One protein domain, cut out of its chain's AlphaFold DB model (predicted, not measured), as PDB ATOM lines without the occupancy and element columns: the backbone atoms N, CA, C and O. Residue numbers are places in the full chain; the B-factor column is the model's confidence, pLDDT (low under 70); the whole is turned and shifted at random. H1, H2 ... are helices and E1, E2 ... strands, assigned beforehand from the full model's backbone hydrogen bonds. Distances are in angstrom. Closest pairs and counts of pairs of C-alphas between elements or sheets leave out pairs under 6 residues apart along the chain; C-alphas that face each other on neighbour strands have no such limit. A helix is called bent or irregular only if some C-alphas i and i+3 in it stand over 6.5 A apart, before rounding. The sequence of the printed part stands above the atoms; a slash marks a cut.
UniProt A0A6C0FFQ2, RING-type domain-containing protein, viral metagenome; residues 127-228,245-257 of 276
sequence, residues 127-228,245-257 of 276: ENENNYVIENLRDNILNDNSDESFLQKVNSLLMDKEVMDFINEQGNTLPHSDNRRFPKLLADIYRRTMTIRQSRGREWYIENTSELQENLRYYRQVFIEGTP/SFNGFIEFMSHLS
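What this domain is: This is residues 127 to 228 and 245 to 257 of the 276 residues of the protein "RING-type domain-containing protein" of viral metagenome (UniProt A0A6C0FFQ2). Four helices, H1, H2, H4 and H5, form a loosely joined up-and-down bundle, each running against the one before it in the chain, and H6 packs on the kinked H5. The short helix H3 crosses one end near the start of H1, beside the small hairpin E1 and E2. The printed part has 115 residues, mostly helix, in the order H1, H2, H3, E1, E2, H4, H5, H6; the one sheet, E1 - E2, is antiparallel. The whole is compact, with a radius of gyration of the C-alphas of 14.3 A, and spans 43 by 41 by 28 A.

Where its parts are: E1 is residues 173 to 175 and E2 residues 181 to 183. H4, residues 184 to 200, is 24.4 A long and begins at C-alpha 184 (134.282, 126.527, 156.087). H5, residues 202 to 225, is 27.1 A long and irregular: C-alphas 208 and 211 are 7.8 A apart, with a kink of 67 degrees near residue 209. H1, residues 127 to 142, is 21.8 A long and begins at C-alpha 127 (134.829, 130.000, 171.019). H2 is residues 147 to 159, 18.7 A, and H3 residues 161 to 170, 14.0 A. H6, residues 246 to 255, is 14.5 A long and ends at C-alpha 255 (122.561, 128.863, 139.809).

How they stand to each other: E1 and E2 form an antiparallel hairpin, with N 174 and O 182 within hydrogen-bond range at 3.0 A. The closest C-alphas of E2 and H3, those of Pro 183 and Asn 168, are 6.3 A apart. H3 touches H1 at a steep tilt of 57 degrees, closest at the C-alphas of Gln 170 and Asn 130, 6.6 A. H1 and H4 touch at a shallow tilt of 6 degrees, the same way, closest at the C-alphas of Arg 138 and Leu 185, 6.2 A. H1 and H2 form a helical hairpin, closest at the C-alphas of Ile 141 and Phe 150, 6.0 A. H2 and H5 touch at a shallow tilt of 6 degrees, closest at the C-alphas of Asn 155 and Leu 212, 5.6 A. H5 touches H6 at a steep tilt of 43 degrees, opposite ways, closest at the C-alphas of Gln 213 and Ser 254, 5.7 A. H1 and H5 are apart. In H1, H2, H3, H4 and H6 every O i to N i+4 pair is within hydrogen-bond range; in H5, 17 of 20 are.

The domain as a whole: The two C-alphas farthest apart, those of Asn 145 and Pro 228, are 43.1 A apart. Residues 229 to 244 are not printed, and C-alphas 228 and 245 stand 22.2 A apart across this cut. The mean pLDDT of the printed part is 70.8; residues 168 to 182 and 212 to 228 are among those under 70.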
ATOM      1  N   GLU A 127     134.161 130.362 172.279       50.94
ATOM      2  CA  GLU A 127     134.829 130.000 171.019       50.94
ATOM      3  C   GLU A 127     135.076 128.491 170.855       50.94
ATOM      4  O   GLU A 127     135.051 127.977 169.733       50.94
ATOM      5  N   ASN A 128     135.320 127.750 171.943       56.28
ATOM      6  CA  ASN A 128     135.512 126.301 171.854       56.28
ATOM      7  C   ASN A 128     134.179 125.545 171.795       56.28
ATOM      8  O   ASN A 128     134.083 124.550 171.079       56.28
ATOM      9  N   GLU A 129     133.144 126.051 172.469       60.25
ATOM     10  CA  GLU A 129     131.774 125.544 172.330       60.25
ATOM     11  C   GLU A 129     131.246 125.785 170.915       60.25
ATOM     12  O   GLU A 129     130.785 124.849 170.265       60.25
ATOM     13  N   ASN A 130     131.429 126.990 170.372       67.88
ATOM     14  CA  ASN A 130     130.982 127.319 169.023       67.88
ATOM     15  C   ASN A 130     131.703 126.471 167.968       67.88
ATOM     16  O   ASN A 130     131.073 125.940 167.054       67.88
ATOM     17  N   ASN A 131     133.014 126.255 168.125       70.06
ATOM     18  CA  ASN A 131     133.756 125.341 167.254       70.06
ATOM     19  C   ASN A 131     133.270 123.889 167.374       70.06
ATOM     20  O   ASN A 131     133.190 123.199 166.358       70.06
ATOM     21  N   TYR A 132     132.924 123.422 168.576       73.88
ATOM     22  CA  TYR A 132     132.357 122.090 168.782       73.88
ATOM     23  C   TYR A 132     130.984 121.947 168.110       73.88
ATOM     24  O   TYR A 132     130.752 120.970 167.402       73.88
ATOM     25  N   VAL A 133     130.099 122.938 168.252       76.88
ATOM     26  CA  VAL A 133     128.784 122.957 167.590       76.88
ATOM     27  C   VAL A 133     128.937 122.912 166.066       76.88
ATOM     28  O   VAL A 133     128.293 122.092 165.413       76.88
ATOM     29  N   ILE A 134     129.838 123.716 165.492       76.62
ATOM     30  CA  ILE A 134     130.088 123.730 164.041       76.62
ATOM     31  C   ILE A 134     130.678 122.405 163.539       76.62
ATOM     32  O   ILE A 134     130.293 121.943 162.465       76.62
ATOM     33  N   GLU A 135     131.598 121.776 164.276       78.00
ATOM     34  CA  GLU A 135     132.137 120.466 163.880       78.00
ATOM     35  C   GLU A 135     131.093 119.348 164.026       78.00
ATOM     36  O   GLU A 135     131.000 118.502 163.143       78.00
ATOM     37  N   ASN A 136     130.219 119.380 165.037       79.62
ATOM     38  CA  ASN A 136     129.107 118.425 165.125       79.62
ATOM     39  C   ASN A 136     128.097 118.599 163.985       79.62
ATOM     40  O   ASN A 136     127.653 117.610 163.403       79.62
ATOM     41  N   LEU A 137     127.750 119.844 163.638       83.06
ATOM     42  CA  LEU A 137     126.919 120.144 162.468       83.06
ATOM     43  C   LEU A 137     127.584 119.631 161.190       83.06
ATOM     44  O   LEU A 137     126.932 118.994 160.361       83.06
ATOM     45  N   ARG A 138     128.898 119.853 161.048       83.62
ATOM     46  CA  ARG A 138     129.674 119.305 159.936       83.62
ATOM     47  C   ARG A 138     129.527 117.791 159.875       83.62
ATOM     48  O   ARG A 138     129.188 117.282 158.811       83.62
ATOM     49  N   ASP A 139     129.798 117.090 160.966       80.62
ATOM     50  CA  ASP A 139     129.794 115.632 160.979       80.62
ATOM     51  C   ASP A 139     128.394 115.065 160.732       80.62
ATOM     52  O   ASP A 139     128.252 114.092 159.992       80.62
ATOM     53  N   ASN A 140     127.348 115.701 161.265       84.94
ATOM     54  CA  ASN A 140     125.965 115.282 161.049       84.94
ATOM     55  C   ASN A 140     125.538 115.376 159.574       84.94
ATOM     56  O   ASN A 140     124.821 114.499 159.079       84.94
ATOM     57  N   ILE A 141     125.978 116.429 158.883       86.44
ATOM     58  CA  ILE A 141     125.590 116.711 157.500       86.44
ATOM     59  C   ILE A 141     126.526 115.994 156.528       86.44
ATOM     60  O   ILE A 141     126.087 115.227 155.675       86.44
ATOM     61  N   LEU A 142     127.832 116.232 156.634       83.44
ATOM     62  CA  LEU A 142     128.802 115.787 155.640       83.44
ATOM     63  C   LEU A 142     129.171 114.318 155.743       83.44
ATOM     64  O   LEU A 142     129.690 113.816 154.756       83.44
ATOM     65  N   ASN A 143     128.958 113.629 156.865       82.94
ATOM     66  CA  ASN A 143     129.260 112.195 156.952       82.94
ATOM     67  C   ASN A 143     128.063 111.318 156.570       82.94
ATOM     68  O   ASN A 143     128.121 110.100 156.741       82.94
ATOM     69  N   ASP A 144     126.989 111.908 156.034       84.56
ATOM     70  CA  ASP A 144     125.868 111.123 155.538       84.56
ATOM     71  C   ASP A 144     126.299 110.224 154.371       84.56
ATOM     72  O   ASP A 144     127.085 110.623 153.509       84.56
ATOM     73  N   ASN A 145     125.799 108.995 154.349       82.75
ATOM     74  CA  ASN A 145     126.116 108.019 153.309       82.75
ATOM     75  C   ASN A 145     125.106 108.059 152.156       82.75
ATOM     76  O   ASN A 145     125.402 107.539 151.081       82.75
ATOM     77  N   SER A 146     123.933 108.663 152.363       91.06
ATOM     78  CA  SER A 146     122.913 108.833 151.330       91.06
ATOM     79  C   SER A 146     122.957 110.248 150.760       91.06
ATOM     80  O   SER A 146     122.855 111.227 151.500       91.06
ATOM     81  N   ASP A 147     123.063 110.359 149.434       88.62
ATOM     82  CA  ASP A 147     123.030 111.649 148.734       88.62
ATOM     83  C   ASP A 147     121.694 112.380 148.967       88.62
ATOM     84  O   ASP A 147     121.686 113.592 149.164       88.62
ATOM     85  N   GLU A 148     120.573 111.650 149.019       86.94
ATOM     86  CA  GLU A 148     119.242 112.205 149.314       86.94
ATOM     87  C   GLU A 148     119.140 112.722 150.748       86.94
ATOM     88  O   GLU A 148     118.684 113.843 150.969       86.94
ATOM     89  N   SER A 149     119.614 111.943 151.726       86.75
ATOM     90  CA  SER A 149     119.563 112.357 153.134       86.75
ATOM     91  C   SER A 149     120.473 113.557 153.400       86.75
ATOM     92  O   SER A 149     120.081 114.488 154.103       86.75
ATOM     93  N   PHE A 150     121.647 113.596 152.761       89.00
ATOM     94  CA  PHE A 150     122.515 114.769 152.762       89.00
ATOM     95  C   PHE A 150     121.793 116.015 152.227       89.00
ATOM     96  O   PHE A 150     121.797 117.048 152.894       89.00
ATOM     97  N   LEU A 151     121.158 115.934 151.051       85.94
ATOM     98  CA  LEU A 151     120.455 117.073 150.448       85.94
ATOM     99  C   LEU A 151     119.275 117.543 151.307       85.94
ATOM    100  O   LEU A 151     119.077 118.747 151.460       85.94
ATOM    101  N   GLN A 152     118.549 116.613 151.928       84.38
ATOM    102  CA  GLN A 152     117.466 116.937 152.852       84.38
ATOM    103  C   GLN A 152     117.977 117.683 154.092       84.38
ATOM    104  O   GLN A 152     117.423 118.718 154.453       84.38
ATOM    105  N   LYS A 153     119.077 117.220 154.702       86.25
ATOM    106  CA  LYS A 153     119.722 117.907 155.834       86.25
ATOM    107  C   LYS A 153     120.241 119.291 155.458       86.25
ATOM    108  O   LYS A 153     120.131 120.218 156.254       86.25
ATOM    109  N   VAL A 154     120.788 119.446 154.251       84.88
ATOM    110  CA  VAL A 154     121.212 120.754 153.729       84.88
ATOM    111  C   VAL A 154     120.014 121.687 153.564       84.88
ATOM    112  O   VAL A 154     120.112 122.847 153.943       84.88
ATOM    113  N   ASN A 155     118.882 121.192 153.058       81.56
ATOM    114  CA  ASN A 155     117.652 121.980 152.977       81.56
ATOM    115  C   ASN A 155     117.185 122.416 154.371       81.56
ATOM    116  O   ASN A 155     117.000 123.605 154.592       81.56
ATOM    117  N   SER A 156     117.104 121.498 155.340       83.94
ATOM    118  CA  SER A 156     116.745 121.840 156.725       83.94
ATOM    119  C   SER A 156     117.685 122.877 157.345       83.94
ATOM    120  O   SER A 156     117.204 123.814 157.972       83.94
ATOM    121  N   LEU A 157     119.000 122.756 157.125       82.94
ATOM    122  CA  LEU A 157     119.987 123.730 157.597       82.94
ATOM    123  C   LEU A 157     119.721 125.131 157.033       82.94
ATOM    124  O   LEU A 157     119.806 126.112 157.757       82.94
ATOM    125  N   LEU A 158     119.420 125.227 155.737       75.00
ATOM    126  CA  LEU A 158     119.244 126.509 155.053       75.00
ATOM    127  C   LEU A 158     117.932 127.209 155.405       75.00
ATOM    128  O   LEU A 158     117.859 128.429 155.287       75.00
ATOM    129  N   MET A 159     116.921 126.452 155.837       72.75
ATOM    130  CA  MET A 159     115.659 127.011 156.323       72.75
ATOM    131  C   MET A 159     115.742 127.476 157.784       72.75
ATOM    132  O   MET A 159     114.862 128.209 158.231       72.75
ATOM    133  N   ASP A 160     116.774 127.068 158.528       74.88
ATOM    134  CA  ASP A 160     116.973 127.440 159.926       74.88
ATOM    135  C   ASP A 160     117.796 128.734 160.033       74.88
ATOM    136  O   ASP A 160     119.030 128.745 159.955       74.88
ATOM    137  N   LYS A 161     117.084 129.856 160.189       69.75
ATOM    138  CA  LYS A 161     117.678 131.195 160.268       69.75
ATOM    139  C   LYS A 161     118.682 131.320 161.419       69.75
ATOM    140  O   LYS A 161     119.739 131.912 161.228       69.75
ATOM    141  N   GLU A 162     118.371 130.765 162.588       72.25
ATOM    142  CA  GLU A 162     119.219 130.887 163.781       72.25
ATOM    143  C   GLU A 162     120.551 130.160 163.578       72.25
ATOM    144  O   GLU A 162     121.621 130.700 163.867       72.25
ATOM    145  N   VAL A 163     120.499 128.958 162.999       76.19
ATOM    146  CA  VAL A 163     121.702 128.179 162.694       76.19
ATOM    147  C   VAL A 163     122.535 128.849 161.599       76.19
ATOM    148  O   VAL A 163     123.767 128.867 161.683       76.19
ATOM    149  N   MET A 164     121.899 129.427 160.579       73.75
ATOM    150  CA  MET A 164     122.609 130.133 159.510       73.75
ATOM    151  C   MET A 164     123.280 131.427 159.988       73.75
ATOM    152  O   MET A 164     124.433 131.672 159.614       73.75
ATOM    153  N   ASP A 165     122.614 132.208 160.842       71.94
ATOM    154  CA  ASP A 165     123.189 133.400 161.476       71.94
ATOM    155  C   ASP A 165     124.397 133.001 162.344       71.94
ATOM    156  O   ASP A 165     125.496 133.541 162.180       71.94
ATOM    157  N   PHE A 166     124.257 131.940 163.147       74.06
ATOM    158  CA  PHE A 166     125.345 131.371 163.945       74.06
ATOM    159  C   PHE A 166     126.551 130.926 163.096       74.06
ATOM    160  O   PHE A 166     127.696 131.252 163.414       74.06
ATOM    161  N   ILE A 167     126.332 130.215 161.983       72.81
ATOM    162  CA  ILE A 167     127.410 129.779 161.072       72.81
ATOM    163  C   ILE A 167     128.143 130.977 160.460       72.81
ATOM    164  O   ILE A 167     129.363 130.923 160.257       72.81
ATOM    165  N   ASN A 168     127.406 132.036 160.131       69.81
ATOM    166  CA  ASN A 168     127.949 133.233 159.507       69.81
ATOM    167  C   ASN A 168     128.780 134.069 160.497       69.81
ATOM    168  O   ASN A 168     129.840 134.572 160.125       69.81
ATOM    169  N   GLU A 169     128.343 134.165 161.754       69.56
ATOM    170  CA  GLU A 169     129.034 134.905 162.816       69.56
ATOM    171  C   GLU A 169     130.247 134.154 163.387       69.56
ATOM    172  O   GLU A 169     131.299 134.751 163.617       69.56
ATOM    173  N   GLN A 170     130.119 132.839 163.594       61.91
ATOM    174  CA  GLN A 170     131.085 132.025 164.348       61.91
ATOM    175  C   GLN A 170     132.020 131.183 163.467       61.91
ATOM    176  O   GLN A 170     132.938 130.526 163.963       61.91
ATOM    177  N   GLY A 171     131.795 131.140 162.150       56.47
ATOM    178  CA  GLY A 171     132.506 130.232 161.257       56.47
ATOM    179  C   GLY A 171     134.029 130.432 161.261       56.47
ATOM    180  O   GLY A 171     134.534 131.528 161.023       56.47
ATOM    181  N   ASN A 172     134.787 129.338 161.411       54.97
ATOM    182  CA  ASN A 172     136.192 129.280 160.992       54.97
ATOM    183  C   ASN A 172     136.263 129.681 159.513       54.97
ATOM    184  O   ASN A 172     135.878 128.913 158.627       54.97
ATOM    185  N   THR A 173     136.702 130.903 159.245       56.28
ATOM    186  CA  THR A 173     136.606 131.503 157.917       56.28
ATOM    187  C   THR A 173     137.873 131.244 157.119       56.28
ATOM    188  O   THR A 173     138.994 131.388 157.607       56.28
ATOM    189  N   LEU A 174     137.708 130.804 155.871       48.06
ATOM    190  CA  LEU A 174     138.839 130.660 154.960       48.06
ATOM    191  C   LEU A 174     139.265 132.058 154.480       48.06
ATOM    192  O   LEU A 174     138.398 132.825 154.054       48.06
ATOM    193  N   PRO A 175     140.566 132.403 154.499       42.75
ATOM    194  CA  PRO A 175     141.034 133.630 153.871       42.75
ATOM    195  C   PRO A 175     140.910 133.482 152.349       42.75
ATOM    196  O   PRO A 175     141.641 132.704 151.730       42.75
ATOM    197  N   HIS A 176     139.962 134.195 151.740       43.75
ATOM    198  CA  HIS A 176     139.879 134.321 150.285       43.75
ATOM    199  C   HIS A 176     140.737 135.502 149.789       43.75
ATOM    200  O   HIS A 176     141.161 136.344 150.579       43.75
ATOM    201  N   SER A 177     141.000 135.572 148.478       42.72
ATOM    202  CA  SER A 177     141.933 136.514 147.834       42.72
ATOM    203  C   SER A 177     141.578 137.989 148.033       42.72
ATOM    204  O   SER A 177     142.431 138.844 147.826       42.72
ATOM    205  N   ASP A 178     140.349 138.266 148.476       40.09
ATOM    206  CA  ASP A 178     139.769 139.607 148.543       40.09
ATOM    207  C   ASP A 178     139.420 140.020 149.990       40.09
ATOM    208  O   ASP A 178     138.466 140.762 150.199       40.09
ATOM    209  N   ASN A 179     140.124 139.500 151.010       42.66
ATOM    210  CA  ASN A 179     139.839 139.749 152.444       42.66
ATOM    211  C   ASN A 179     138.422 139.348 152.903       42.66
ATOM    212  O   ASN A 179     137.928 139.757 153.954       42.66
ATOM    213  N   ARG A 180     137.780 138.485 152.123       49.19
ATOM    214  CA  ARG A 180     136.432 137.984 152.345       49.19
ATOM    215  C   ARG A 180     136.486 136.676 153.166       49.19
ATOM    216  O   ARG A 180     137.023 135.675 152.700       49.19
ATOM    217  N   ARG A 181     135.911 136.701 154.380       51.94
ATOM    218  CA  ARG A 181     135.682 135.581 155.320       51.94
ATOM    219  C   ARG A 181     134.534 134.618 154.932       51.94
ATOM    220  O   ARG A 181     133.397 134.876 155.288       51.94
ATOM    221  N   PHE A 182     134.804 133.481 154.280       59.28
ATOM    222  CA  PHE A 182     133.753 132.491 153.946       59.28
ATOM    223  C   PHE A 182     133.684 131.323 154.958       59.28
ATOM    224  O   PHE A 182     134.739 130.721 155.215       59.28
ATOM    225  N   PRO A 183     132.502 130.955 155.508       72.62
ATOM    226  CA  PRO A 183     132.382 129.856 156.471       72.62
ATOM    227  C   PRO A 183     132.807 128.504 155.884       72.62
ATOM    228  O   PRO A 183     132.305 128.055 154.850       72.62
ATOM    229  N   LYS A 184     133.726 127.807 156.563       74.44
ATOM    230  CA  LYS A 184     134.282 126.527 156.087       74.44
ATOM    231  C   LYS A 184     133.217 125.436 155.889       74.44
ATOM    232  O   LYS A 184     133.340 124.665 154.944       74.44
ATOM    233  N   LEU A 185     132.184 125.384 156.738       80.38
ATOM    234  CA  LEU A 185     131.090 124.408 156.626       80.38
ATOM    235  C   LEU A 185     130.321 124.568 155.307       80.38
ATOM    236  O   LEU A 185     130.160 123.594 154.575       80.38
ATOM    237  N   LEU A 186     129.936 125.796 154.949       78.19
ATOM    238  CA  LEU A 186     129.254 126.073 153.679       78.19
ATOM    239  C   LEU A 186     130.137 125.714 152.477       78.19
ATOM    240  O   LEU A 186     129.652 125.173 151.486       78.19
ATOM    241  N   ALA A 187     131.454 125.922 152.584       74.38
ATOM    242  CA  ALA A 187     132.410 125.497 151.561       74.38
ATOM    243  C   ALA A 187     132.469 123.977 151.383       74.38
ATOM    244  O   ALA A 187     132.646 123.489 150.265       74.38
ATOM    245  N   ASP A 188     132.360 123.224 152.473       81.19
ATOM    246  CA  ASP A 188     132.352 121.768 152.421       81.19
ATOM    247  C   ASP A 188     131.033 121.219 151.875       81.19
ATOM    248  O   ASP A 188     131.061 120.341 151.010       81.19
ATOM    249  N   ILE A 189     129.898 121.774 152.319       84.06
ATOM    250  CA  ILE A 189     128.567 121.453 151.785       84.06
ATOM    251  C   ILE A 189     128.572 121.676 150.275       84.06
ATOM    252  O   ILE A 189     128.223 120.777 149.515       84.06
ATOM    253  N   TYR A 190     129.083 122.827 149.840       79.00
ATOM    254  CA  TYR A 190     129.247 123.152 148.431       79.00
ATOM    255  C   TYR A 190     130.088 122.117 147.659       79.00
ATOM    256  O   TYR A 190     129.708 121.649 146.583       79.00
ATOM    257  N   ARG A 191     131.249 121.722 148.192       80.62
ATOM    258  CA  ARG A 191     132.091 120.702 147.542       80.62
ATOM    259  C   ARG A 191     131.360 119.371 147.391       80.62
ATOM    260  O   ARG A 191     131.518 118.695 146.369       80.62
ATOM    261  N   ARG A 192     130.570 118.988 148.393       84.62
ATOM    262  CA  ARG A 192     129.837 117.725 148.380       84.62
ATOM    263  C   ARG A 192     128.651 117.760 147.416       84.62
ATOM    264  O   ARG A 192     128.534 116.836 146.617       84.62
ATOM    265  N   THR A 193     127.866 118.839 147.378       81.38
ATOM    266  CA  THR A 193     126.779 118.998 146.388       81.38
ATOM    267  C   THR A 193     127.309 118.940 144.953       81.38
ATOM    268  O   THR A 193     126.730 118.264 144.103       81.38
ATOM    269  N   MET A 194     128.474 119.542 144.692       78.00
ATOM    270  CA  MET A 194     129.146 119.440 143.391       78.00
ATOM    271  C   MET A 194     129.588 118.022 143.041       78.00
ATOM    272  O   MET A 194     129.455 117.605 141.891       78.00
ATOM    273  N   THR A 195     130.096 117.274 144.020       83.56
ATOM    274  CA  THR A 195     130.501 115.876 143.817       83.56
ATOM    275  C   THR A 195     129.293 115.009 143.458       83.56
ATOM    276  O   THR A 195     129.382 114.205 142.534       83.56
ATOM    277  N   ILE A 196     128.149 115.231 144.113       84.50
ATOM    278  CA  ILE A 196     126.889 114.525 143.833       84.50
ATOM    279  C   ILE A 196     126.380 114.846 142.424       84.50
ATOM    280  O   ILE A 196     126.084 113.938 141.653       84.50
ATOM    281  N   ARG A 197     126.341 116.129 142.038       81.81
ATOM    282  CA  ARG A 197     125.946 116.537 140.677       81.81
ATOM    283  C   ARG A 197     126.846 115.909 139.607       81.81
ATOM    284  O   ARG A 197     126.366 115.559 138.531       81.81
ATOM    285  N   GLN A 198     128.146 115.774 139.882       80.38
ATOM    286  CA  GLN A 198     129.101 115.135 138.971       80.38
ATOM    287  C   GLN A 198     128.925 113.614 138.884       80.38
ATOM    288  O   GLN A 198     129.121 113.059 137.806       80.38
ATOM    289  N   SER A 199     128.576 112.939 139.983       86.00
ATOM    290  CA  SER A 199     128.455 111.478 140.022       86.00
ATOM    291  C   SER A 199     127.091 110.966 139.551       86.00
ATOM    292  O   SER A 199     127.037 109.984 138.816       86.00
ATOM    293  N   ARG A 200     125.997 111.620 139.961       85.50
ATOM    294  CA  ARG A 200     124.609 111.218 139.668       85.50
ATOM    295  C   ARG A 200     124.056 111.816 138.375       85.50
ATOM    296  O   ARG A 200     123.092 111.294 137.827       85.50
ATOM    297  N   GLY A 201     124.673 112.887 137.881       81.88
ATOM    298  CA  GLY A 201     124.205 113.625 136.713       81.88
ATOM    299  C   GLY A 201     123.264 114.782 137.061       81.88
ATOM    300  O   GLY A 201     122.768 114.914 138.181       81.88
ATOM    301  N   ARG A 202     123.053 115.664 136.076       77.19
ATOM    302  CA  ARG A 202     122.288 116.912 136.236       77.19
ATOM    303  C   ARG A 202     120.807 116.656 136.508       77.19
ATOM    304  O   ARG A 202     120.265 117.302 137.395       77.19
ATOM    305  N   GLU A 203     120.177 115.766 135.745       80.56
ATOM    306  CA  GLU A 203     118.733 115.494 135.841       80.56
ATOM    307  C   GLU A 203     118.365 114.981 137.234       80.56
ATOM    308  O   GLU A 203     117.566 115.618 137.912       80.56
ATOM    309  N   TRP A 204     119.075 113.955 137.717       87.81
ATOM    310  CA  TRP A 204     118.930 113.446 139.083       87.81
ATOM    311  C   TRP A 204     119.101 114.555 140.129       87.81
ATOM    312  O   TRP A 204     118.293 114.706 141.039       87.81
ATOM    313  N   TYR A 205     120.133 115.394 139.984       81.75
ATOM    314  CA  TYR A 205     120.356 116.488 140.927       81.75
ATOM    315  C   TYR A 205     119.203 117.499 140.922       81.75
ATOM    316  O   TYR A 205     118.826 117.980 141.985       81.75
ATOM    317  N   ILE A 206     118.637 117.838 139.760       78.75
ATOM    318  CA  ILE A 206     117.513 118.781 139.659       78.75
ATOM    319  C   ILE A 206     116.259 118.202 140.314       78.75
ATOM    320  O   ILE A 206     115.620 118.902 141.093       78.75
ATOM    321  N   GLU A 207     115.932 116.939 140.047       81.62
ATOM    322  CA  GLU A 207     114.765 116.272 140.637       81.62
ATOM    323  C   GLU A 207     114.863 116.252 142.169       81.62
ATOM    324  O   GLU A 207     113.947 116.700 142.861       81.62
ATOM    325  N   ASN A 208     116.026 115.856 142.691       81.56
ATOM    326  CA  ASN A 208     116.285 115.720 144.123       81.56
ATOM    327  C   ASN A 208     116.657 117.031 144.843       81.56
ATOM    328  O   ASN A 208     116.849 117.022 146.058       81.56
ATOM    329  N   THR A 209     116.778 118.157 144.131       75.25
ATOM    330  CA  THR A 209     117.010 119.484 144.740       75.25
ATOM    331  C   THR A 209     115.982 120.529 144.338       75.25
ATOM    332  O   THR A 209     116.162 121.692 144.673       75.25
ATOM    333  N   SER A 210     114.905 120.147 143.653       72.19
ATOM    334  CA  SER A 210     113.854 121.054 143.174       72.19
ATOM    335  C   SER A 210     113.280 121.937 144.292       72.19
ATOM    336  O   SER A 210     113.313 123.160 144.182       72.19
ATOM    337  N   GLU A 211     112.881 121.328 145.407       70.50
ATOM    338  CA  GLU A 211     112.381 122.028 146.598       70.50
ATOM    339  C   GLU A 211     113.452 122.939 147.226       70.50
ATOM    340  O   GLU A 211     113.202 124.103 147.532       70.50
ATOM    341  N   LEU A 212     114.692 122.453 147.330       69.75
ATOM    342  CA  LEU A 212     115.830 123.237 147.815       69.75
ATOM    343  C   LEU A 212     116.113 124.453 146.911       69.75
ATOM    344  O   LEU A 212     116.385 125.547 147.395       69.75
ATOM    345  N   GLN A 213     116.051 124.279 145.594       69.94
ATOM    346  CA  GLN A 213     116.257 125.331 144.598       69.94
ATOM    347  C   GLN A 213     115.166 126.400 144.684       69.94
ATOM    348  O   GLN A 213     115.468 127.589 144.587       69.94
ATOM    349  N   GLU A 214     113.913 125.987 144.865       67.88
ATOM    350  CA  GLU A 214     112.772 126.887 145.027       67.88
ATOM    351  C   GLU A 214     112.870 127.679 146.333       67.88
ATOM    352  O   GLU A 214     112.768 128.905 146.305       67.88
ATOM    353  N   ASN A 215     113.218 127.017 147.439       65.56
ATOM    354  CA  ASN A 215     113.478 127.664 148.723       65.56
ATOM    355  C   ASN A 215     114.599 128.704 148.612       65.56
ATOM    356  O   ASN A 215     114.437 129.845 149.029       65.56
ATOM    357  N   LEU A 216     115.717 128.356 147.974       65.81
ATOM    358  CA  LEU A 216     116.829 129.282 147.748       65.81
ATOM    359  C   LEU A 216     116.429 130.495 146.894       65.81
ATOM    360  O   LEU A 216     116.885 131.609 147.156       65.81
ATOM    361  N   ARG A 217     115.576 130.300 145.880       65.94
ATOM    362  CA  ARG A 217     115.036 131.392 145.053       65.94
ATOM    363  C   ARG A 217     114.083 132.280 145.845       65.94
ATOM    364  O   ARG A 217     114.208 133.496 145.752       65.94
ATOM    365  N   TYR A 218     113.196 131.690 146.644       63.16
ATOM    366  CA  TYR A 218     112.305 132.417 147.544       63.16
ATOM    367  C   TYR A 218     113.105 133.257 148.545       63.16
ATOM    368  O   TYR A 218     112.886 134.462 148.656       63.16
ATOM    369  N   TYR A 219     114.114 132.663 149.189       58.59
ATOM    370  CA  TYR A 219     115.020 133.377 150.087       58.59
ATOM    371  C   TYR A 219     115.732 134.537 149.383       58.59
ATOM    372  O   TYR A 219     115.799 135.643 149.919       58.59
ATOM    373  N   ARG A 220     116.225 134.324 148.159       60.94
ATOM    374  CA  ARG A 220     116.839 135.381 147.346       60.94
ATOM    375  C   ARG A 220     115.852 136.512 147.046       60.94
ATOM    376  O   ARG A 220     116.193 137.677 147.225       60.94
ATOM    377  N   GLN A 221     114.631 136.187 146.645       59.31
ATOM    378  CA  GLN A 221     113.622 137.180 146.292       59.31
ATOM    379  C   GLN A 221     113.176 138.016 147.502       59.31
ATOM    380  O   GLN A 221     113.083 139.236 147.405       59.31
ATOM    381  N   VAL A 222     112.946 137.372 148.649       51.56
ATOM    382  CA  VAL A 222     112.431 138.029 149.861       51.56
ATOM    383  C   VAL A 222     113.519 138.810 150.598       51.56
ATOM    384  O   VAL A 222     113.269 139.925 151.046       51.56
ATOM    385  N   PHE A 223     114.729 138.255 150.709       48.31
ATOM    386  CA  PHE A 223     115.762 138.795 151.598       48.31
ATOM    387  C   PHE A 223     116.937 139.466 150.877       48.31
ATOM    388  O   PHE A 223     117.657 140.240 151.505       48.31
ATOM    389  N   ILE A 224     117.156 139.191 149.583       52.19
ATOM    390  CA  ILE A 224     118.283 139.758 148.814       52.19
ATOM    391  C   ILE A 224     117.806 140.811 147.808       52.19
ATOM    392  O   ILE A 224     118.454 141.845 147.669       52.19
ATOM    393  N   GLU A 225     116.698 140.565 147.105       51.50
ATOM    394  CA  GLU A 225     116.240 141.435 146.007       51.50
ATOM    395  C   GLU A 225     115.153 142.443 146.412       51.50
ATOM    396  O   GLU A 225     114.984 143.441 145.718       51.50
ATOM    397  N   GLY A 226     114.510 142.243 147.569       38.59
ATOM    398  CA  GLY A 226     113.599 143.195 148.204       38.59
ATOM    399  C   GLY A 226     112.231 143.299 147.525       38.59
ATOM    400  O   GLY A 226     112.114 143.698 146.368       38.59
ATOM    401  N   THR A 227     111.162 143.027 148.273       36.62
ATOM    402  CA  THR A 227     109.820 143.529 147.931       36.62
ATOM    403  C   THR A 227     109.513 144.809 148.716       36.62
ATOM    404  O   THR A 227     109.902 144.892 149.882       36.62
ATOM    405  N   PRO A 228     108.800 145.796 148.139       44.97
ATOM    406  CA  PRO A 228     108.784 147.174 148.645       44.97
ATOM    407  C   PRO A 228     107.883 147.442 149.868       44.97
ATOM    408  O   PRO A 228     107.803 148.589 150.294       44.97
ATOM    409  N   SER A 245     128.850 137.098 152.382       56.47
ATOM    410  CA  SER A 245     127.755 136.658 153.205       56.47
ATOM    411  C   SER A 245     127.190 135.358 152.672       56.47
ATOM    412  O   SER A 245     127.346 135.016 151.496       56.47
ATOM    413  N   PHE A 246     126.481 134.656 153.545       54.94
ATOM    414  CA  PHE A 246     125.397 133.740 153.210       54.94
ATOM    415  C   PHE A 246     124.758 133.999 151.825       54.94
ATOM    416  O   PHE A 246     124.660 133.077 151.021       54.94
ATOM    417  N   ASN A 247     124.476 135.260 151.471       60.16
ATOM    418  CA  ASN A 247     123.939 135.669 150.167       60.16
ATOM    419  C   ASN A 247     124.742 135.162 148.957       60.16
ATOM    420  O   ASN A 247     124.145 134.714 147.985       60.16
ATOM    421  N   GLY A 248     126.078 135.178 149.009       64.62
ATOM    422  CA  GLY A 248     126.920 134.656 147.927       64.62
ATOM    423  C   GLY A 248     126.832 133.133 147.785       64.62
ATOM    424  O   GLY A 248     126.926 132.608 146.678       64.62
ATOM    425  N   PHE A 249     126.605 132.410 148.887       67.88
ATOM    426  CA  PHE A 249     126.329 130.971 148.853       67.88
ATOM    427  C   PHE A 249     124.922 130.676 148.313       67.88
ATOM    428  O   PHE A 249     124.752 129.743 147.531       67.88
ATOM    429  N   ILE A 250     123.927 131.488 148.674       68.31
ATOM    430  CA  ILE A 250     122.553 131.369 148.167       68.31
ATOM    431  C   ILE A 250     122.500 131.636 146.658       68.31
ATOM    432  O   ILE A 250     121.984 130.807 145.907       68.31
ATOM    433  N   GLU A 251     123.101 132.741 146.202       65.62
ATOM    434  CA  GLU A 251     123.245 133.082 144.781       65.62
ATOM    435  C   GLU A 251     123.874 131.912 144.026       65.62
ATOM    436  O   GLU A 251     123.313 131.401 143.057       65.62
ATOM    437  N   PHE A 252     124.974 131.388 144.553       68.06
ATOM    438  CA  PHE A 252     125.645 130.233 143.995       68.06
ATOM    439  C   PHE A 252     124.738 128.991 143.873       68.06
ATOM    440  O   PHE A 252     124.634 128.390 142.799       68.06
ATOM    441  N   MET A 253     124.088 128.583 144.965       72.25
ATOM    442  CA  MET A 253     123.274 127.365 144.999       72.25
ATOM    443  C   MET A 253     122.035 127.470 144.097       72.25
ATOM    444  O   MET A 253     121.633 126.476 143.489       72.25
ATOM    445  N   SER A 254     121.481 128.673 143.929       69.19
ATOM    446  CA  SER A 254     120.374 128.935 142.998       69.19
ATOM    447  C   SER A 254     120.762 128.802 141.516       69.19
ATOM    448  O   SER A 254     119.923 128.445 140.689       69.19
ATOM    449  N   HIS A 255     122.040 129.008 141.175       71.06
ATOM    450  CA  HIS A 255     122.561 128.863 139.809       71.06
ATOM    451  C   HIS A 255     123.102 127.462 139.490       71.06
ATOM    452  O   HIS A 255     123.337 127.139 138.325       71.06
ATOM    453  N   LEU A 256     123.266 126.598 140.491       67.44
ATOM    454  CA  LEU A 256     123.835 125.248 140.370       67.44
ATOM    455  C   LEU A 256     123.051 124.320 139.403       67.44
ATOM    456  O   LEU A 256     123.613 123.373 138.839       67.44
ATOM    457  N   SER A 257     121.763 124.603 139.183       64.94
ATOM    458  CA  SER A 257     120.882 123.892 138.239       64.94
ATOM    459  C   SER A 257     120.915 124.443 136.805       64.94
ATOM    460  O   SER A 257     120.469 123.755 135.878       64.94
TER     461      SER A 257